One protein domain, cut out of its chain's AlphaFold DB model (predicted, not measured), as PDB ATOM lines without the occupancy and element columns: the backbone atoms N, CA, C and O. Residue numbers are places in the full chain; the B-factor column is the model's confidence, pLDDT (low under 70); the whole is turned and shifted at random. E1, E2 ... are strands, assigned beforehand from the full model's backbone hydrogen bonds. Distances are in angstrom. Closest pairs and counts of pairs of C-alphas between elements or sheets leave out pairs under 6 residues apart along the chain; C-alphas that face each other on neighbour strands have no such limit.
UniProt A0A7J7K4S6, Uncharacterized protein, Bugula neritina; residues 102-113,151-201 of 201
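AT A GLANCE: This is residues 102 to 113 and 151 to 201 of the 201 residues of an uncharacterized protein of Bugula neritina (UniProt A0A7J7K4S6). There is little regular structure: a small three-stranded sheet, E1 between E2 and E3, with long loops, residues 156 to 178 and 185 to 201; residues 194 to 201 stick out as a free tail. The 63 printed residues hold 19 in strands E1, E2, E3 in chain order, with no named helix: all strand, sheet order E2 E1 E3, mixed. The whole is loose, radius of gyration of the C-alphas 13.3 A, spanning 39 by 25 by 17 A.

IN THESE COORDINATES: E1, residues 103 to 111, runs 24.9 A from C-alpha 103 at (213.750, 151.822, 170.334). E2 is residues 152 to 155, 10.0 A. E3, residues 179 to 184, 16.3 A, ends at C-alpha 184 at (215.727, 146.315, 186.101).

HOW THE PARTS SIT: Pairing on inner strand E1 is staggered. Residues 103 to 108 pair with E3, parallel at 19 degrees; N 106 and O 181 are 2.9 A apart. Residues 108 to 111 pair with E2, antiparallel at 167 degrees; N 111 and O 152 are 2.8 A apart. E2 and E3 are apart.

THE WHOLE: The C-alphas farthest apart, Gln 113 and Gly 175, are 40.1 A apart. Residues 114 to 150 are not printed; C-alphas 113 and 151 are 6.5 A apart. E2 to E3 is a long link. Residues 196 to 201 have pLDDT under 70.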
ATOM      1  N   PRO A 102     214.835 153.008 165.881       94.75
ATOM      2  CA  PRO A 102     213.609 152.791 166.635       94.75
ATOM      3  C   PRO A 102     213.921 151.989 167.904       94.75
ATOM      4  O   PRO A 102     214.652 150.996 167.847       94.75
ATOM      5  N   SER A 103     213.409 152.433 169.051       95.38
ATOM      6  CA  SER A 103     213.750 151.822 170.334       95.38
ATOM      7  C   SER A 103     212.537 151.468 171.173       95.38
ATOM      8  O   SER A 103     211.569 152.225 171.211       95.38
ATOM      9  N   PHE A 104     212.649 150.364 171.908       96.69
ATOM     10  CA  PHE A 104     211.708 149.967 172.949       96.69
ATOM     11  C   PHE A 104     212.387 150.080 174.305       96.69
ATOM     12  O   PHE A 104     213.508 149.606 174.484       96.69
ATOM     13  N   THR A 105     211.701 150.689 175.264       97.31
ATOM     14  CA  THR A 105     212.098 150.622 176.669       97.31
ATOM     15  C   THR A 105     211.433 149.409 177.297       97.31
ATOM     16  O   THR A 105     210.232 149.211 177.116       97.31
ATOM     17  N   VAL A 106     212.223 148.608 178.003       97.25
ATOM     18  CA  VAL A 106     211.779 147.387 178.671       97.25
ATOM     19  C   VAL A 106     212.140 147.506 180.141       97.25
ATOM     20  O   VAL A 106     213.315 147.447 180.499       97.25
ATOM     21  N   ILE A 107     211.133 147.709 180.981       97.25
ATOM     22  CA  ILE A 107     211.284 147.778 182.433       97.25
ATOM     23  C   ILE A 107     210.772 146.471 183.022       97.25
ATOM     24  O   ILE A 107     209.582 146.171 182.901       97.25
ATOM     25  N   ASN A 108     211.661 145.717 183.660       95.88
ATOM     26  CA  ASN A 108     211.296 144.527 184.417       95.88
ATOM     27  C   ASN A 108     211.125 144.894 185.890       95.88
ATOM     28  O   ASN A 108     211.926 145.656 186.432       95.88
ATOM     29  N   THR A 109     210.099 144.346 186.532       94.94
ATOM     30  CA  THR A 109     209.878 144.490 187.973       94.94
ATOM     31  C   THR A 109     209.309 143.196 188.522       94.94
ATOM     32  O   THR A 109     208.491 142.537 187.874       94.94
ATOM     33  N   ASP A 110     209.729 142.845 189.726       92.00
ATOM     34  CA  ASP A 110     208.998 141.915 190.569       92.00
ATOM     35  C   ASP A 110     207.758 142.635 191.116       92.00
ATOM     36  O   ASP A 110     207.696 143.868 191.166       92.00
ATOM     37  N   TRP A 111     206.700 141.884 191.406       92.25
ATOM     38  CA  TRP A 111     205.426 142.456 191.819       92.25
ATOM     39  C   TRP A 111     204.723 141.582 192.841       92.25
ATOM     40  O   TRP A 111     204.581 140.368 192.676       92.25
ATOM     41  N   MET A 112     204.211 142.237 193.874       87.69
ATOM     42  CA  MET A 112     203.386 141.634 194.910       87.69
ATOM     43  C   MET A 112     201.958 142.166 194.805       87.69
ATOM     44  O   MET A 112     201.730 143.331 194.490       87.69
ATOM     45  N   GLN A 113     200.971 141.326 195.103       87.62
ATOM     46  CA  GLN A 113     199.572 141.755 195.175       87.62
ATOM     47  C   GLN A 113     199.288 142.651 196.386       87.62
ATOM     48  O   GLN A 113     198.281 143.358 196.409       87.62
ATOM     49  N   ASP A 151     204.652 137.700 193.600       90.31
ATOM     50  CA  ASP A 151     203.496 136.961 193.087       90.31
ATOM     51  C   ASP A 151     203.525 136.938 191.540       90.31
ATOM     52  O   ASP A 151     203.093 135.977 190.911       90.31
ATOM     53  N   SER A 152     204.062 137.981 190.899       93.31
ATOM     54  CA  SER A 152     204.259 138.050 189.444       93.31
ATOM     55  C   SER A 152     205.538 138.808 189.119       93.31
ATOM     56  O   SER A 152     205.925 139.710 189.847       93.31
ATOM     57  N   HIS A 153     206.110 138.546 187.948       93.44
ATOM     58  CA  HIS A 153     207.043 139.474 187.311       93.44
ATOM     59  C   HIS A 153     206.308 140.237 186.216       93.44
ATOM     60  O   HIS A 153     205.434 139.673 185.543       93.44
ATOM     61  N   LEU A 154     206.626 141.516 186.059       95.62
ATOM     62  CA  LEU A 154     206.021 142.388 185.064       95.62
ATOM     63  C   LEU A 154     207.080 142.870 184.078       95.62
ATOM     64  O   LEU A 154     208.181 143.252 184.469       95.62
ATOM     65  N   VAL A 155     206.695 142.933 182.808       96.31
ATOM     66  CA  VAL A 155     207.427 143.635 181.751       96.31
ATOM     67  C   VAL A 155     206.587 144.841 181.351       96.31
ATOM     68  O   VAL A 155     205.424 144.679 180.978       96.31
ATOM     69  N   ASN A 156     207.135 146.051 181.477       96.25
ATOM     70  CA  ASN A 156     206.420 147.315 181.248       96.25
ATOM     71  C   ASN A 156     205.062 147.383 181.981       96.25
ATOM     72  O   ASN A 156     204.057 147.834 181.433       96.25
ATOM     73  N   GLY A 157     205.022 146.886 183.223       95.25
ATOM     74  CA  GLY A 157     203.817 146.869 184.060       95.25
ATOM     75  C   GLY A 157     202.802 145.769 183.722       95.25
ATOM     76  O   GLY A 157     201.706 145.761 184.281       95.25
ATOM     77  N   ARG A 158     203.132 144.826 182.828       96.06
ATOM     78  CA  ARG A 158     202.255 143.706 182.448       96.06
ATOM     79  C   ARG A 158     202.839 142.363 182.869       96.06
ATOM     80  O   ARG A 158     203.967 142.039 182.516       96.06
ATOM     81  N   GLY A 159     202.034 141.548 183.541       95.00
ATOM     82  CA  GLY A 159     202.386 140.192 183.954       95.00
ATOM     83  C   GLY A 159     201.153 139.377 184.324       95.00
ATOM     84  O   GLY A 159     200.019 139.843 184.173       95.00
ATOM     85  N   ARG A 160     201.363 138.134 184.762       94.75
ATOM     86  CA  ARG A 160     200.285 137.184 185.063       94.75
ATOM     87  C   ARG A 160     200.533 136.486 186.388       94.75
ATOM     88  O   ARG A 160     201.580 135.888 186.591       94.75
ATOM     89  N   PHE A 161     199.489 136.463 187.205       94.19
ATOM     90  CA  PHE A 161     199.369 135.640 188.400       94.19
ATOM     91  C   PHE A 161     197.903 135.233 188.542       94.19
ATOM     92  O   PHE A 161     197.042 136.095 188.736       94.19
ATOM     93  N   ASN A 162     197.609 133.944 188.336       93.81
ATOM     94  CA  ASN A 162     196.248 133.388 188.300       93.81
ATOM     95  C   ASN A 162     195.252 134.210 187.453       93.81
ATOM     96  O   ASN A 162     194.095 134.392 187.826       93.81
ATOM     97  N   ASN A 163     195.703 134.735 186.309       92.38
ATOM     98  CA  ASN A 163     194.889 135.564 185.425       92.38
ATOM     99  C   ASN A 163     195.288 135.403 183.947       92.38
ATOM    100  O   ASN A 163     196.276 134.747 183.614       92.38
ATOM    101  N   THR A 164     194.514 136.029 183.058       95.75
ATOM    102  CA  THR A 164     194.712 136.002 181.600       95.75
ATOM    103  C   THR A 164     195.046 137.378 181.021       95.75
ATOM    104  O   THR A 164     194.757 137.639 179.851       95.75
ATOM    105  N   ALA A 165     195.626 138.278 181.821       94.06
ATOM    106  CA  ALA A 165     195.959 139.626 181.376       94.06
ATOM    107  C   ALA A 165     196.875 139.597 180.131       94.06
ATOM    108  O   ALA A 165     197.682 138.668 179.957       94.06
ATOM    109  N   PRO A 166     196.747 140.583 179.228       94.62
ATOM    110  CA  PRO A 166     197.638 140.693 178.083       94.62
ATOM    111  C   PRO A 166     199.066 140.971 178.556       94.62
ATOM    112  O   PRO A 166     199.294 141.846 179.391       94.62
ATOM    113  N   LEU A 167     200.018 140.232 177.991       95.12
ATOM    114  CA  LEU A 167     201.445 140.469 178.196       95.12
ATOM    115  C   LEU A 167     201.928 141.610 177.300       95.12
ATOM    116  O   LEU A 167     201.276 141.956 176.312       95.12
ATOM    117  N   GLU A 168     203.074 142.180 177.653       95.00
ATOM    118  CA  GLU A 168     203.755 143.141 176.793       95.00
ATOM    119  C   GLU A 168     204.218 142.461 175.500       95.00
ATOM    120  O   GLU A 168     204.750 141.349 175.516       95.00
ATOM    121  N   VAL A 169     203.987 143.126 174.366       93.00
ATOM    122  CA  VAL A 169     204.368 142.629 173.038       93.00
ATOM    123  C   VAL A 169     205.036 143.753 172.260       93.00
ATOM    124  O   VAL A 169     204.388 144.728 171.879       93.00
ATOM    125  N   HIS A 170     206.317 143.579 171.946       91.56
ATOM    126  CA  HIS A 170     207.044 144.465 171.042       91.56
ATOM    127  C   HIS A 170     206.975 143.918 169.617       91.56
ATOM    128  O   HIS A 170     207.495 142.844 169.323       91.56
ATOM    129  N   ARG A 171     206.308 144.653 168.724       92.31
ATOM    130  CA  ARG A 171     206.203 144.292 167.306       92.31
ATOM    131  C   ARG A 171     207.350 144.925 166.531       92.31
ATOM    132  O   ARG A 171     207.552 146.135 166.606       92.31
ATOM    133  N   VAL A 172     208.067 144.101 165.781       92.00
ATOM    134  CA  VAL A 172     209.212 144.504 164.963       92.00
ATOM    135  C   VAL A 172     208.974 144.142 163.505       92.00
ATOM    136  O   VAL A 172     208.267 143.182 163.203       92.00
ATOM    137  N   GLU A 173     209.570 144.911 162.603       93.12
ATOM    138  CA  GLU A 173     209.602 144.602 161.178       93.12
ATOM    139  C   GLU A 173     210.865 143.810 160.839       93.12
ATOM    140  O   GLU A 173     211.969 144.135 161.292       93.12
ATOM    141  N   GLN A 174     210.708 142.783 160.007       91.25
ATOM    142  CA  GLN A 174     211.830 141.991 159.521       91.25
ATOM    143  C   GLN A 174     212.828 142.872 158.755       91.25
ATOM    144  O   GLN A 174     212.448 143.748 157.981       91.25
ATOM    145  N   GLY A 175     214.124 142.631 158.972       91.94
ATOM    146  CA  GLY A 175     215.203 143.364 158.305       91.94
ATOM    147  C   GLY A 175     215.492 144.754 158.882       91.94
ATOM    148  O   GLY A 175     216.409 145.418 158.401       91.94
ATOM    149  N   ARG A 176     214.768 145.195 159.922       94.50
ATOM    150  CA  ARG A 176     215.075 146.434 160.649       94.50
ATOM    151  C   ARG A 176     215.884 146.170 161.917       94.50
ATOM    152  O   ARG A 176     215.743 145.141 162.570       94.50
ATOM    153  N   VAL A 177     216.709 147.150 162.277       94.12
ATOM    154  CA  VAL A 177     217.469 147.171 163.531       94.12
ATOM    155  C   VAL A 177     216.704 147.988 164.568       94.12
ATOM    156  O   VAL A 177     216.266 149.103 164.280       94.12
ATOM    157  N   TYR A 178     216.578 147.436 165.774       95.12
ATOM    158  CA  TYR A 178     215.914 148.064 166.915       95.12
ATOM    159  C   TYR A 178     216.853 148.111 168.118       95.12
ATOM    160  O   TYR A 178     217.631 147.184 168.344       95.12
ATOM    161  N   LEU A 179     216.747 149.173 168.914       95.31
ATOM    162  CA  LEU A 179     217.428 149.283 170.203       95.31
ATOM    163  C   LEU A 179     216.461 148.919 171.337       95.31
ATOM    164  O   LEU A 179     215.476 149.618 171.556       95.31
ATOM    165  N   PHE A 180     216.762 147.874 172.103       95.88
ATOM    166  CA  PHE A 180     216.042 147.565 173.340       95.88
ATOM    167  C   PHE A 180     216.790 148.153 174.541       95.88
ATOM    168  O   PHE A 180     217.978 147.899 174.733       95.88
ATOM    169  N   ARG A 181     216.096 148.975 175.329       97.06
ATOM    170  CA  ARG A 181     216.622 149.689 176.497       97.06
ATOM    171  C   ARG A 181     216.104 149.013 177.762       97.06
ATOM    172  O   ARG A 181     214.986 149.296 178.186       97.06
ATOM    173  N   PHE A 182     216.898 148.108 178.321       96.75
ATOM    174  CA  PHE A 182     216.516 147.336 179.502       96.75
ATOM    175  C   PHE A 182     216.786 148.103 180.795       96.75
ATOM    176  O   PHE A 182     217.861 148.676 180.968       96.75
ATOM    177  N   ILE A 183     215.810 148.083 181.700       97.62
ATOM    178  CA  ILE A 183     215.894 148.603 183.065       97.62
ATOM    179  C   ILE A 183     215.395 147.491 183.991       97.62
ATOM    180  O   ILE A 183     214.278 147.002 183.820       97.62
ATOM    181  N   ASN A 184     216.211 147.099 184.970       96.56
ATOM    182  CA  ASN A 184     215.727 146.315 186.101       96.56
ATOM    183  C   ASN A 184     215.263 147.288 187.192       96.56
ATOM    184  O   ASN A 184     216.091 147.960 187.802       96.56
ATOM    185  N   ALA A 185     213.950 147.384 187.395       95.12
ATOM    186  CA  ALA A 185     213.335 148.171 188.462       95.12
ATOM    187  C   ALA A 185     212.884 147.299 189.648       95.12
ATOM    188  O   ALA A 185     212.254 147.820 190.570       95.12
ATOM    189  N   GLY A 186     213.223 146.005 189.629       89.62
ATOM    190  CA  GLY A 186     212.892 145.056 190.682       89.62
ATOM    191  C   GLY A 186     213.431 145.449 192.057       89.62
ATOM    192  O   GLY A 186     214.269 146.351 192.224       89.62
ATOM    193  N   PHE A 187     212.888 144.785 193.062       81.81
ATOM    194  CA  PHE A 187     213.322 144.871 194.439       81.81
ATOM    195  C   PHE A 187     214.527 143.980 194.700       81.81
ATOM    196  O   PHE A 187     215.548 144.504 195.142       81.81
ATOM    197  N   ASP A 188     214.400 142.686 194.404       79.44
ATOM    198  CA  ASP A 188     215.375 141.657 194.796       79.44
ATOM    199  C   ASP A 188     215.687 140.671 193.657       79.44
ATOM    200  O   ASP A 188     216.665 139.931 193.720       79.44
ATOM    201  N   ASP A 189     214.893 140.678 192.579       83.44
ATOM    202  CA  ASP A 189     215.067 139.719 191.491       83.44
ATOM    203  C   ASP A 189     216.058 140.168 190.400       83.44
ATOM    204  O   ASP A 189     216.066 141.306 189.905       83.44
ATOM    205  N   GLU A 190     216.853 139.197 189.948       87.50
ATOM    206  CA  GLU A 190     217.731 139.292 188.785       87.50
ATOM    207  C   GLU A 190     217.070 138.678 187.544       87.50
ATOM    208  O   GLU A 190     216.440 137.621 187.597       87.50
ATOM    209  N   TYR A 191     217.254 139.315 186.383       89.50
ATOM    210  CA  TYR A 191     216.596 138.901 185.143       89.50
ATOM    211  C   TYR A 191     217.599 138.518 184.056       89.50
ATOM    212  O   TYR A 191     218.401 139.337 183.605       89.50
ATOM    213  N   GLY A 192     217.477 137.288 183.553       90.06
ATOM    214  CA  GLY A 192     218.076 136.876 182.287       90.06
ATOM    215  C   GLY A 192     217.203 137.302 181.107       90.06
ATOM    216  O   GLY A 192     216.007 137.014 181.075       90.06
ATOM    217  N   VAL A 193     217.790 137.967 180.111       87.81
ATOM    218  CA  VAL A 193     217.079 138.375 178.890       87.81
ATOM    219  C   VAL A 193     217.403 137.403 177.761       87.81
ATOM    220  O   VAL A 193     218.565 137.223 177.401       87.81
ATOM    221  N   CYS A 194     216.369 136.811 177.163       86.44
ATOM    222  CA  CYS A 194     216.485 136.004 175.951       86.44
ATOM    223  C   CYS A 194     215.433 136.428 174.923       86.44
ATOM    224  O   CYS A 194     214.353 136.908 175.270       86.44
ATOM    225  N   THR A 195     215.752 136.262 173.643       78.69
ATOM    226  CA  THR A 195     214.812 136.491 172.545       78.69
ATOM    227  C   THR A 195     214.376 135.148 171.977       78.69
ATOM    228  O   THR A 195     215.200 134.295 171.652       78.69
ATOM    229  N   MET A 196     213.065 134.953 171.853       66.81
ATOM    230  CA  MET A 196     212.492 133.825 171.125       66.81
ATOM    231  C   MET A 196     211.763 134.370 169.902       66.81
ATOM    232  O   MET A 196     210.892 135.230 170.020       66.81
ATOM    233  N   HIS A 197     212.152 133.902 168.719       62.12
ATOM    234  CA  HIS A 197     211.541 134.303 167.455       62.12
ATOM    235  C   HIS A 197     210.308 133.437 167.193       62.12
ATOM    236  O   HIS A 197     210.423 132.213 167.128       62.12
ATOM    237  N   SER A 198     209.134 134.053 167.041       61.78
ATOM    238  CA  SER A 198     207.942 133.372 166.525       61.78
ATOM    239  C   SER A 198     207.421 134.135 165.316       61.78
ATOM    240  O   SER A 198     207.063 135.308 165.433       61.78
ATOM    241  N   GLU A 199     207.354 133.476 164.167       60.50
ATOM    242  CA  GLU A 199     206.771 134.048 162.956       60.50
ATOM    243  C   GLU A 199     205.250 133.902 163.019       60.50
ATOM    244  O   GLU A 199     204.725 132.794 163.157       60.50
ATOM    245  N   SER A 200     204.519 135.016 162.935       59.66
ATOM    246  CA  SER A 200     203.093 134.952 162.620       59.66
ATOM    247  C   SER A 200     202.961 134.532 161.157       59.66
ATOM    248  O   SER A 200     203.422 135.266 160.283       59.66
ATOM    249  N   LYS A 201     202.379 133.352 160.917       42.31
ATOM    250  CA  LYS A 201     201.972 132.910 159.577       42.31
ATOM    251  C   LYS A 201     200.976 133.873 158.942       42.31
ATOM    252  O   LYS A 201     200.159 134.442 159.703       42.31
TER     253      LYS A 201